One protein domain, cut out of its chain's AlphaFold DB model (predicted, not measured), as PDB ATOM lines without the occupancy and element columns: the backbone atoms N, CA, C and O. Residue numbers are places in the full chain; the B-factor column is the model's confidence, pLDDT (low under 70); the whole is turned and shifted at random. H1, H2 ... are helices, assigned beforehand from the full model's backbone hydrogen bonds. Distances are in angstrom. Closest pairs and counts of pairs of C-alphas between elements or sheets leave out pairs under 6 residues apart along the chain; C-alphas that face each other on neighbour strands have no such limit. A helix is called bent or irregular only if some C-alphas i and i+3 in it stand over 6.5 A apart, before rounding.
ATOM      1  N   ASP A 351     181.421 126.232 163.944       80.19
ATOM      2  CA  ASP A 351     181.468 127.512 163.253       80.19
ATOM      3  C   ASP A 351     182.325 128.486 164.084       80.19
ATOM      4  O   ASP A 351     182.211 128.550 165.314       80.19
ATOM      5  N   LYS A 352     183.197 129.264 163.431       78.56
ATOM      6  CA  LYS A 352     184.117 130.202 164.104       78.56
ATOM      7  C   LYS A 352     183.362 131.153 165.040       78.56
ATOM      8  O   LYS A 352     183.888 131.561 166.074       78.56
ATOM      9  N   LYS A 353     182.106 131.466 164.700       76.62
ATOM     10  CA  LYS A 353     181.180 132.247 165.530       76.62
ATOM     11  C   LYS A 353     180.837 131.545 166.848       76.62
ATOM     12  O   LYS A 353     180.876 132.178 167.901       76.62
ATOM     13  N   GLN A 354     180.512 130.257 166.803       78.88
ATOM     14  CA  GLN A 354     180.174 129.467 167.990       78.88
ATOM     15  C   GLN A 354     181.390 129.339 168.911       78.88
ATOM     16  O   GLN A 354     181.270 129.537 170.120       78.88
ATOM     17  N   LEU A 355     182.576 129.123 168.332       80.94
ATOM     18  CA  LEU A 355     183.830 129.061 169.081       80.94
ATOM     19  C   LEU A 355     184.133 130.382 169.808       80.94
ATOM     20  O   LEU A 355     184.506 130.378 170.983       80.94
ATOM     21  N   LEU A 356     183.900 131.524 169.151       82.50
ATOM     22  CA  LEU A 356     184.050 132.848 169.762       82.50
ATOM     23  C   LEU A 356     183.077 133.057 170.933       82.50
ATOM     24  O   LEU A 356     183.479 133.552 171.985       82.50
ATOM     25  N   ILE A 357     181.812 132.654 170.784       83.94
ATOM     26  CA  ILE A 357     180.799 132.776 171.845       83.94
ATOM     27  C   ILE A 357     181.189 131.931 173.063       83.94
ATOM     28  O   ILE A 357     181.150 132.422 174.191       83.94
ATOM     29  N   ILE A 358     181.610 130.683 172.840       85.50
ATOM     30  CA  ILE A 358     182.066 129.772 173.900       85.50
ATOM     31  C   ILE A 358     183.287 130.360 174.626       85.50
ATOM     32  O   ILE A 358     183.329 130.356 175.855       85.50
ATOM     33  N   THR A 359     184.227 130.950 173.884       84.12
ATOM     34  CA  THR A 359     185.416 131.618 174.442       84.12
ATOM     35  C   THR A 359     185.046 132.802 175.336       84.12
ATOM     36  O   THR A 359     185.542 132.926 176.457       84.12
ATOM     37  N   LEU A 360     184.154 133.677 174.862       85.00
ATOM     38  CA  LEU A 360     183.716 134.852 175.619       85.00
ATOM     39  C   LEU A 360     182.980 134.453 176.902       85.00
ATOM     40  O   LEU A 360     183.160 135.091 177.940       85.00
ATOM     41  N   LEU A 361     182.187 133.382 176.852       87.62
ATOM     42  CA  LEU A 361     181.508 132.840 178.027       87.62
ATOM     43  C   LEU A 361     182.490 132.260 179.042       87.62
ATOM     44  O   LEU A 361     182.325 132.521 180.231       87.62
ATOM     45  N   ASP A 362     183.509 131.515 178.605       87.81
ATOM     46  CA  ASP A 362     184.518 130.967 179.521       87.81
ATOM     47  C   ASP A 362     185.285 132.107 180.205       87.81
ATOM     48  O   ASP A 362     185.412 132.137 181.429       87.81
ATOM     49  N   HIS A 363     185.674 133.131 179.440       84.69
ATOM     50  CA  HIS A 363     186.347 134.311 179.979       84.69
ATOM     51  C   HIS A 363     185.474 135.085 180.984       84.69
ATOM     52  O   HIS A 363     185.954 135.482 182.045       84.69
ATOM     53  N   LEU A 364     184.176 135.254 180.707       81.88
ATOM     54  CA  LEU A 364     183.240 135.870 181.653       81.88
ATOM     55  C   LEU A 364     183.105 135.054 182.946       81.88
ATOM     56  O   LEU A 364     183.069 135.627 184.034       81.88
ATOM     57  N   VAL A 365     183.057 133.722 182.856       88.38
ATOM     58  CA  VAL A 365     182.974 132.844 184.034       88.38
ATOM     59  C   VAL A 365     184.249 132.921 184.874       88.38
ATOM     60  O   VAL A 365     184.154 133.013 186.102       88.38
ATOM     61  N   ILE A 366     185.418 132.969 184.226       86.69
ATOM     62  CA  ILE A 366     186.719 133.169 184.878       86.69
ATOM     63  C   ILE A 366     186.758 134.528 185.591       86.69
ATOM     64  O   ILE A 366     187.064 134.587 186.783       86.69
ATOM     65  N   GLN A 367     186.371 135.614 184.912       85.56
ATOM     66  CA  GLN A 367     186.369 136.961 185.497       85.56
ATOM     67  C   GLN A 367     185.425 137.094 186.697       85.56
ATOM     68  O   GLN A 367     185.745 137.779 187.670       85.56
ATOM     69  N   LEU A 368     184.279 136.414 186.660       83.81
ATOM     70  CA  LEU A 368     183.316 136.411 187.759       83.81
ATOM     71  C   LEU A 368     183.727 135.497 188.925       83.81
ATOM     72  O   LEU A 368     183.013 135.459 189.929       83.81
ATOM     73  N   LYS A 369     184.841 134.755 188.807       90.25
ATOM     74  CA  LYS A 369     185.243 133.681 189.735       90.25
ATOM     75  C   LYS A 369     184.086 132.717 190.027       90.25
ATOM     76  O   LYS A 369     183.927 132.221 191.143       90.25
ATOM     77  N   ALA A 370     183.233 132.501 189.029       87.44
ATOM     78  CA  ALA A 370     182.058 131.662 189.163       87.44
ATOM     79  C   ALA A 370     182.458 130.179 189.072       87.44
ATOM     80  O   ALA A 370     183.433 129.837 188.399       87.44
ATOM     81  N   PRO A 371     181.721 129.265 189.729       89.44
ATOM     82  CA  PRO A 371     181.999 127.840 189.606       89.44
ATOM     83  C   PRO A 371     181.837 127.399 188.147       89.44
ATOM     84  O   PRO A 371     180.901 127.826 187.472       89.44
ATOM     85  N   SER A 372     182.682 126.475 187.681       79.94
ATOM     86  CA  SER A 372     182.652 125.923 186.312       79.94
ATOM     87  C   SER A 372     181.283 125.357 185.903       79.94
ATOM     88  O   SER A 372     180.921 125.364 184.730       79.94
ATOM     89  N   SER A 373     180.463 124.942 186.875       85.81
ATOM     90  CA  SER A 373     179.068 124.538 186.641       85.81
ATOM     91  C   SER A 373     178.181 125.644 186.042       85.81
ATOM     92  O   SER A 373     177.194 125.334 185.376       85.81
ATOM     93  N   LEU A 374     178.512 126.924 186.256       86.06
ATOM     94  CA  LEU A 374     177.775 128.060 185.703       86.06
ATOM     95  C   LEU A 374     177.999 128.187 184.194       86.06
ATOM     96  O   LEU A 374     177.037 128.439 183.474       86.06
ATOM     97  N   PHE A 375     179.221 127.935 183.719       89.38
ATOM     98  CA  PHE A 375     179.536 127.885 182.290       89.38
ATOM     99  C   PHE A 375     178.666 126.849 181.572       89.38
ATOM    100  O   PHE A 375     177.956 127.184 180.628       89.38
ATOM    101  N   LEU A 376     178.619 125.618 182.097       86.44
ATOM    102  CA  LEU A 376     177.814 124.548 181.508       86.44
ATOM    103  C   LEU A 376     176.320 124.909 181.475       86.44
ATOM    104  O   LEU A 376     175.657 124.708 180.461       86.44
ATOM    105  N   ARG A 377     175.787 125.502 182.554       87.44
ATOM    106  CA  ARG A 377     174.389 125.963 182.594       87.44
ATOM    107  C   ARG A 377     174.109 127.079 181.587       87.44
ATOM    108  O   ARG A 377     173.027 127.085 181.005       87.44
ATOM    109  N   LEU A 378     175.047 128.007 181.382       86.81
ATOM    110  CA  LEU A 378     174.919 129.069 180.381       86.81
ATOM    111  C   LEU A 378     174.930 128.501 178.962       86.81
ATOM    112  O   LEU A 378     174.048 128.851 178.185       86.81
ATOM    113  N   CYS A 379     175.857 127.595 178.644       87.25
ATOM    114  CA  CYS A 379     175.909 126.936 177.339       87.25
ATOM    115  C   CYS A 379     174.618 126.158 177.058       87.25
ATOM    116  O   CYS A 379     173.992 126.397 176.033       87.25
ATOM    117  N   VAL A 380     174.142 125.341 178.009       87.75
ATOM    118  CA  VAL A 380     172.857 124.625 177.883       87.75
ATOM    119  C   VAL A 380     171.701 125.599 177.656       87.75
ATOM    120  O   VAL A 380     170.826 125.344 176.830       87.75
ATOM    121  N   ARG A 381     171.684 126.737 178.362       88.19
ATOM    122  CA  ARG A 381     170.620 127.729 178.195       88.19
ATOM    123  C   ARG A 381     170.690 128.439 176.844       88.19
ATOM    124  O   ARG A 381     169.644 128.698 176.264       88.19
ATOM    125  N   LEU A 382     171.884 128.728 176.335       87.38
ATOM    126  CA  LEU A 382     172.087 129.326 175.014       87.38
ATOM    127  C   LEU A 382     171.720 128.363 173.884       87.38
ATOM    128  O   LEU A 382     171.107 128.798 172.913       87.38
ATOM    129  N   THR A 383     171.999 127.067 174.039       88.31
ATOM    130  CA  THR A 383     171.505 126.023 173.129       88.31
ATOM    131  C   THR A 383     169.979 125.944 173.164       88.31
ATOM    132  O   THR A 383     169.345 125.955 172.122       88.31
ATOM    133  N   GLN A 384     169.351 125.981 174.347       89.25
ATOM    134  CA  GLN A 384     167.882 126.020 174.457       89.25
ATOM    135  C   GLN A 384     167.245 127.266 173.819       89.25
ATOM    136  O   GLN A 384     166.074 127.228 173.456       89.25
ATOM    137  N   MET A 385     167.983 128.375 173.726       86.44
ATOM    138  CA  MET A 385     167.538 129.605 173.060       86.44
ATOM    139  C   MET A 385     167.846 129.620 171.555       86.44
ATOM    140  O   MET A 385     167.592 130.632 170.908       86.44
ATOM    141  N   GLY A 386     168.427 128.551 171.009       88.38
ATOM    142  CA  GLY A 386     168.833 128.459 169.606       88.38
ATOM    143  C   GLY A 386     170.058 129.301 169.229       88.38
ATOM    144  O   GLY A 386     170.424 129.402 168.063       88.38
ATOM    145  N   VAL A 387     170.734 129.918 170.206       87.06
ATOM    146  CA  VAL A 387     171.936 130.742 169.961       87.06
ATOM    147  C   VAL A 387     173.132 129.869 169.580       87.06
ATOM    148  O   VAL A 387     174.012 130.297 168.835       87.06
ATOM    149  N   LEU A 388     173.154 128.639 170.096       89.31
ATOM    150  CA  LEU A 388     174.149 127.608 169.802       89.31
ATOM    151  C   LEU A 388     173.506 126.424 169.057       89.31
ATOM    152  O   LEU A 388     173.830 125.272 169.340       89.31
ATOM    153  N   ASP A 389     172.564 126.691 168.149       85.19
ATOM    154  CA  ASP A 389     172.001 125.645 167.290       85.19
ATOM    155  C   ASP A 389     173.081 125.072 166.360       85.19
ATOM    156  O   ASP A 389     173.882 125.808 165.781       85.19
ATOM    157  N   GLY A 390     173.120 123.740 166.246       80.25
ATOM    158  CA  GLY A 390     174.137 123.003 165.483       80.25
ATOM    159  C   GLY A 390     175.431 122.701 166.250       80.25
ATOM    160  O   GLY A 390     176.345 122.106 165.687       80.25
ATOM    161  N   CYS A 391     175.524 123.080 167.529       76.25
ATOM    162  CA  CYS A 391     176.597 122.631 168.412       76.25
ATOM    163  C   CYS A 391     176.251 121.260 169.019       76.25
ATOM    164  O   CYS A 391     175.679 121.202 170.108       76.25
ATOM    165  N   ASP A 392     176.685 120.163 168.395       70.38
ATOM    166  CA  ASP A 392     176.569 118.797 168.956       70.38
ATOM    167  C   ASP A 392     177.486 118.558 170.179       70.38
ATOM    168  O   ASP A 392     177.618 117.461 170.716       70.38
ATOM    169  N   PHE A 393     178.125 119.619 170.669       70.12
ATOM    170  CA  PHE A 393     179.097 119.606 171.752       70.12
ATOM    171  C   PHE A 393     178.497 119.458 173.149       70.12
ATOM    172  O   PHE A 393     179.257 119.325 174.107       70.12
ATOM    173  N   VAL A 394     177.168 119.486 173.305       63.59
ATOM    174  CA  VAL A 394     176.518 119.430 174.630       63.59
ATOM    175  C   VAL A 394     176.939 118.179 175.408       63.59
ATOM    176  O   VAL A 394     177.157 118.262 176.618       63.59
ATOM    177  N   ASP A 395     177.181 117.069 174.709       73.81
ATOM    178  CA  ASP A 395     177.587 115.805 175.323       73.81
ATOM    179  C   ASP A 395     179.093 115.738 175.651       73.81
ATOM    180  O   ASP A 395     179.515 114.890 176.437       73.81
ATOM    181  N   SER A 396     179.916 116.653 175.117       79.12
ATOM    182  CA  SER A 396     181.370 116.678 175.343       79.12
ATOM    183  C   SER A 396     181.964 118.094 175.421       79.12
ATOM    184  O   SER A 396     183.056 118.372 174.924       79.12
ATOM    185  N   MET A 397     181.279 119.017 176.106       71.62
ATOM    186  CA  MET A 397     181.755 120.397 176.318       71.62
ATOM    187  C   MET A 397     183.150 120.455 176.960       71.62
ATOM    188  O   MET A 397     183.902 121.401 176.735       71.62
ATOM    189  N   ALA A 398     183.506 119.443 177.758       74.62
ATOM    190  CA  ALA A 398     184.836 119.318 178.344       74.62
ATOM    191  C   ALA A 398     185.917 119.051 177.282       74.62
ATOM    192  O   ALA A 398     186.975 119.671 177.347       74.62
ATOM    193  N   ALA A 399     185.639 118.191 176.294       78.44
ATOM    194  CA  ALA A 399     186.576 117.915 175.207       78.44
ATOM    195  C   ALA A 399     186.733 119.126 174.286       78.44
ATOM    196  O   ALA A 399     187.852 119.477 173.945       78.44
ATOM    197  N   VAL A 400     185.643 119.834 173.976       74.44
ATOM    198  CA  VAL A 400     185.695 121.060 173.157       74.44
ATOM    199  C   VAL A 400     186.458 122.171 173.854       74.44
ATOM    200  O   VAL A 400     187.244 122.878 173.231       74.44
ATOM    201  N   ARG A 401     186.262 122.321 175.168       75.88
ATOM    202  CA  ARG A 401     187.050 123.267 175.957       75.88
ATOM    203  C   ARG A 401     188.532 122.906 175.919       75.88
ATOM    204  O   ARG A 401     189.363 123.801 175.816       75.88
ATOM    205  N   GLN A 402     188.866 121.620 175.998       79.06
ATOM    206  CA  GLN A 402     190.249 121.162 175.928       79.06
ATOM    207  C   GLN A 402     190.858 121.387 174.536       79.06
ATOM    208  O   GLN A 402     191.931 121.972 174.449       79.06
ATOM    209  N   GLU A 403     190.152 121.016 173.467       79.19
ATOM    210  CA  GLU A 403     190.561 121.254 172.078       79.19
ATOM    211  C   GLU A 403     190.766 122.749 171.813       79.19
ATOM    212  O   GLU A 403     191.780 123.158 171.253       79.19
ATOM    213  N   TYR A 404     189.863 123.596 172.311       76.94
ATOM    214  CA  TYR A 404     190.011 125.044 172.226       76.94
ATOM    215  C   TYR A 404     191.253 125.550 172.966       76.94
ATOM    216  O   TYR A 404     192.012 126.345 172.415       76.94
ATOM    217  N   LEU A 405     191.489 125.094 174.202       77.69
ATOM    218  CA  LEU A 405     192.680 125.474 174.966       77.69
ATOM    219  C   LEU A 405     193.968 125.019 174.268       77.69
ATOM    220  O   LEU A 405     194.978 125.718 174.344       77.69
ATOM    221  N   GLU A 406     193.940 123.885 173.572       80.81
ATOM    222  CA  GLU A 406     195.056 123.387 172.769       80.81
ATOM    223  C   GLU A 406     195.281 124.237 171.511       80.81
ATOM    224  O   GLU A 406     196.415 124.646 171.262       80.81
ATOM    225  N   VAL A 407     194.221 124.599 170.779       77.75
ATOM    226  CA  VAL A 407     194.292 125.517 169.625       77.75
ATOM    227  C   VAL A 407     194.779 126.901 170.053       77.75
ATOM    228  O   VAL A 407     195.640 127.486 169.399       77.75
ATOM    229  N   PHE A 408     194.283 127.421 171.175       75.25
ATOM    230  CA  PHE A 408     194.702 128.712 171.714       75.25
ATOM    231  C   PHE A 408     196.166 128.691 172.167       75.25
ATOM    232  O   PHE A 408     196.920 129.621 171.890       75.25
ATOM    233  N   ARG A 409     196.607 127.598 172.805       80.00
ATOM    234  CA  ARG A 409     198.017 127.395 173.163       80.00
ATOM    235  C   ARG A 409     198.901 127.305 171.916       80.00
ATOM    236  O   ARG A 409     199.969 127.909 171.901       80.00
ATOM    237  N   ALA A 410     198.467 126.591 170.879       78.94
ATOM    238  CA  ALA A 410     199.184 126.508 169.610       78.94
ATOM    239  C   ALA A 410     199.307 127.886 168.943       78.94
ATOM    240  O   ALA A 410     200.398 128.265 168.533       78.94
ATOM    241  N   PHE A 411     198.224 128.667 168.935       76.19
ATOM    242  CA  PHE A 411     198.213 130.032 168.413       76.19
ATOM    243  C   PHE A 411     199.163 130.957 169.189       76.19
ATOM    244  O   PHE A 411     199.950 131.679 168.582       76.19
ATOM    245  N   ASN A 412     199.171 130.882 170.524       73.81
ATOM    246  CA  ASN A 412     200.113 131.640 171.355       73.81
ATOM    247  C   ASN A 412     201.579 131.252 171.109       73.81
ATOM    248  O   ASN A 412     202.456 132.105 171.224       73.81
ATOM    249  N   ASN A 413     201.849 129.994 170.756       80.31
ATOM    250  CA  ASN A 413     203.196 129.533 170.416       80.31
ATOM    251  C   ASN A 413     203.644 129.974 169.012       80.31
ATOM    252  O   ASN A 413     204.842 130.046 168.752       80.31
ATOM    253  N   GLU A 414     202.703 130.247 168.105       81.06
ATOM    254  CA  GLU A 414     202.981 130.678 166.730       81.06
ATOM    255  C   GLU A 414     203.282 132.185 166.635       81.06
ATOM    256  O   GLU A 414     203.900 132.642 165.672       81.06
TER     257      GLU A 414
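What this domain is: This is residues 351 to 414 of the 613 residues of the protein "Hypothetical protein" of Cryptomonas curvata (UniProt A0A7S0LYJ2). H1 and H2 form a helical hairpin that opens like a V from a tight turn, and the longer H3 crosses over one side of this V, near both helices but touching neither clearly. The last part of H3, residues 406 to 414, sticks out as a free arm. The printed part has 64 residues with three named helices, H1, H2 and H3 in that order, and no named strand; its class is all helix. It is compact, with a radius of gyration of the C-alphas of 11.9 A, and spans 36 by 28 by 18 A.

How they stand to each other: H1, residues 352 to 367, touches H2, residues 372 to 384, with its residues 358 to 365 alone. The closest C-alphas are those of Val 365 and Phe 375, 6.3 A apart. These helices run opposite ways at a tilt of 36 degrees, only just steep, and form a hairpin. H3, residues 392 to 414, is close to H2 but not clearly touching; their closest C-alphas, of Val 380 and Val 394, are 7.1 A apart. H2 and H3 run opposite ways at a steep tilt of 65 degrees. H1 and H3 are near each other, with 11 pairs of C-alphas within 10 A. Every O i to N i+4 pair is within hydrogen-bond range in H1, against 8 of 9 in H2 and 16 of 19 in H3.

Where its parts are: H1 begins at C-alpha 352 (184.117, 130.202, 164.104) and is 22.5 A long from first to last C-alpha. H2 measures 18.9 A and ends at C-alpha 384 (167.882, 126.020, 174.457). H3 measures 29.0 A and ends at C-alpha 414 (202.981, 130.678, 166.730). It is irregular, with C-alphas 395 and 398 8.6 A apart, and has a kink of 71 degrees near residue 399.

The domain as a whole: The C-alphas farthest apart, of Gln 384 and Glu 414, are 36.2 A apart. The printed part has no cut. The link from H1 to H2 is tight and that from H2 to H3 short. The mean pLDDT of the printed part is 81.9; residue 394 is under 70.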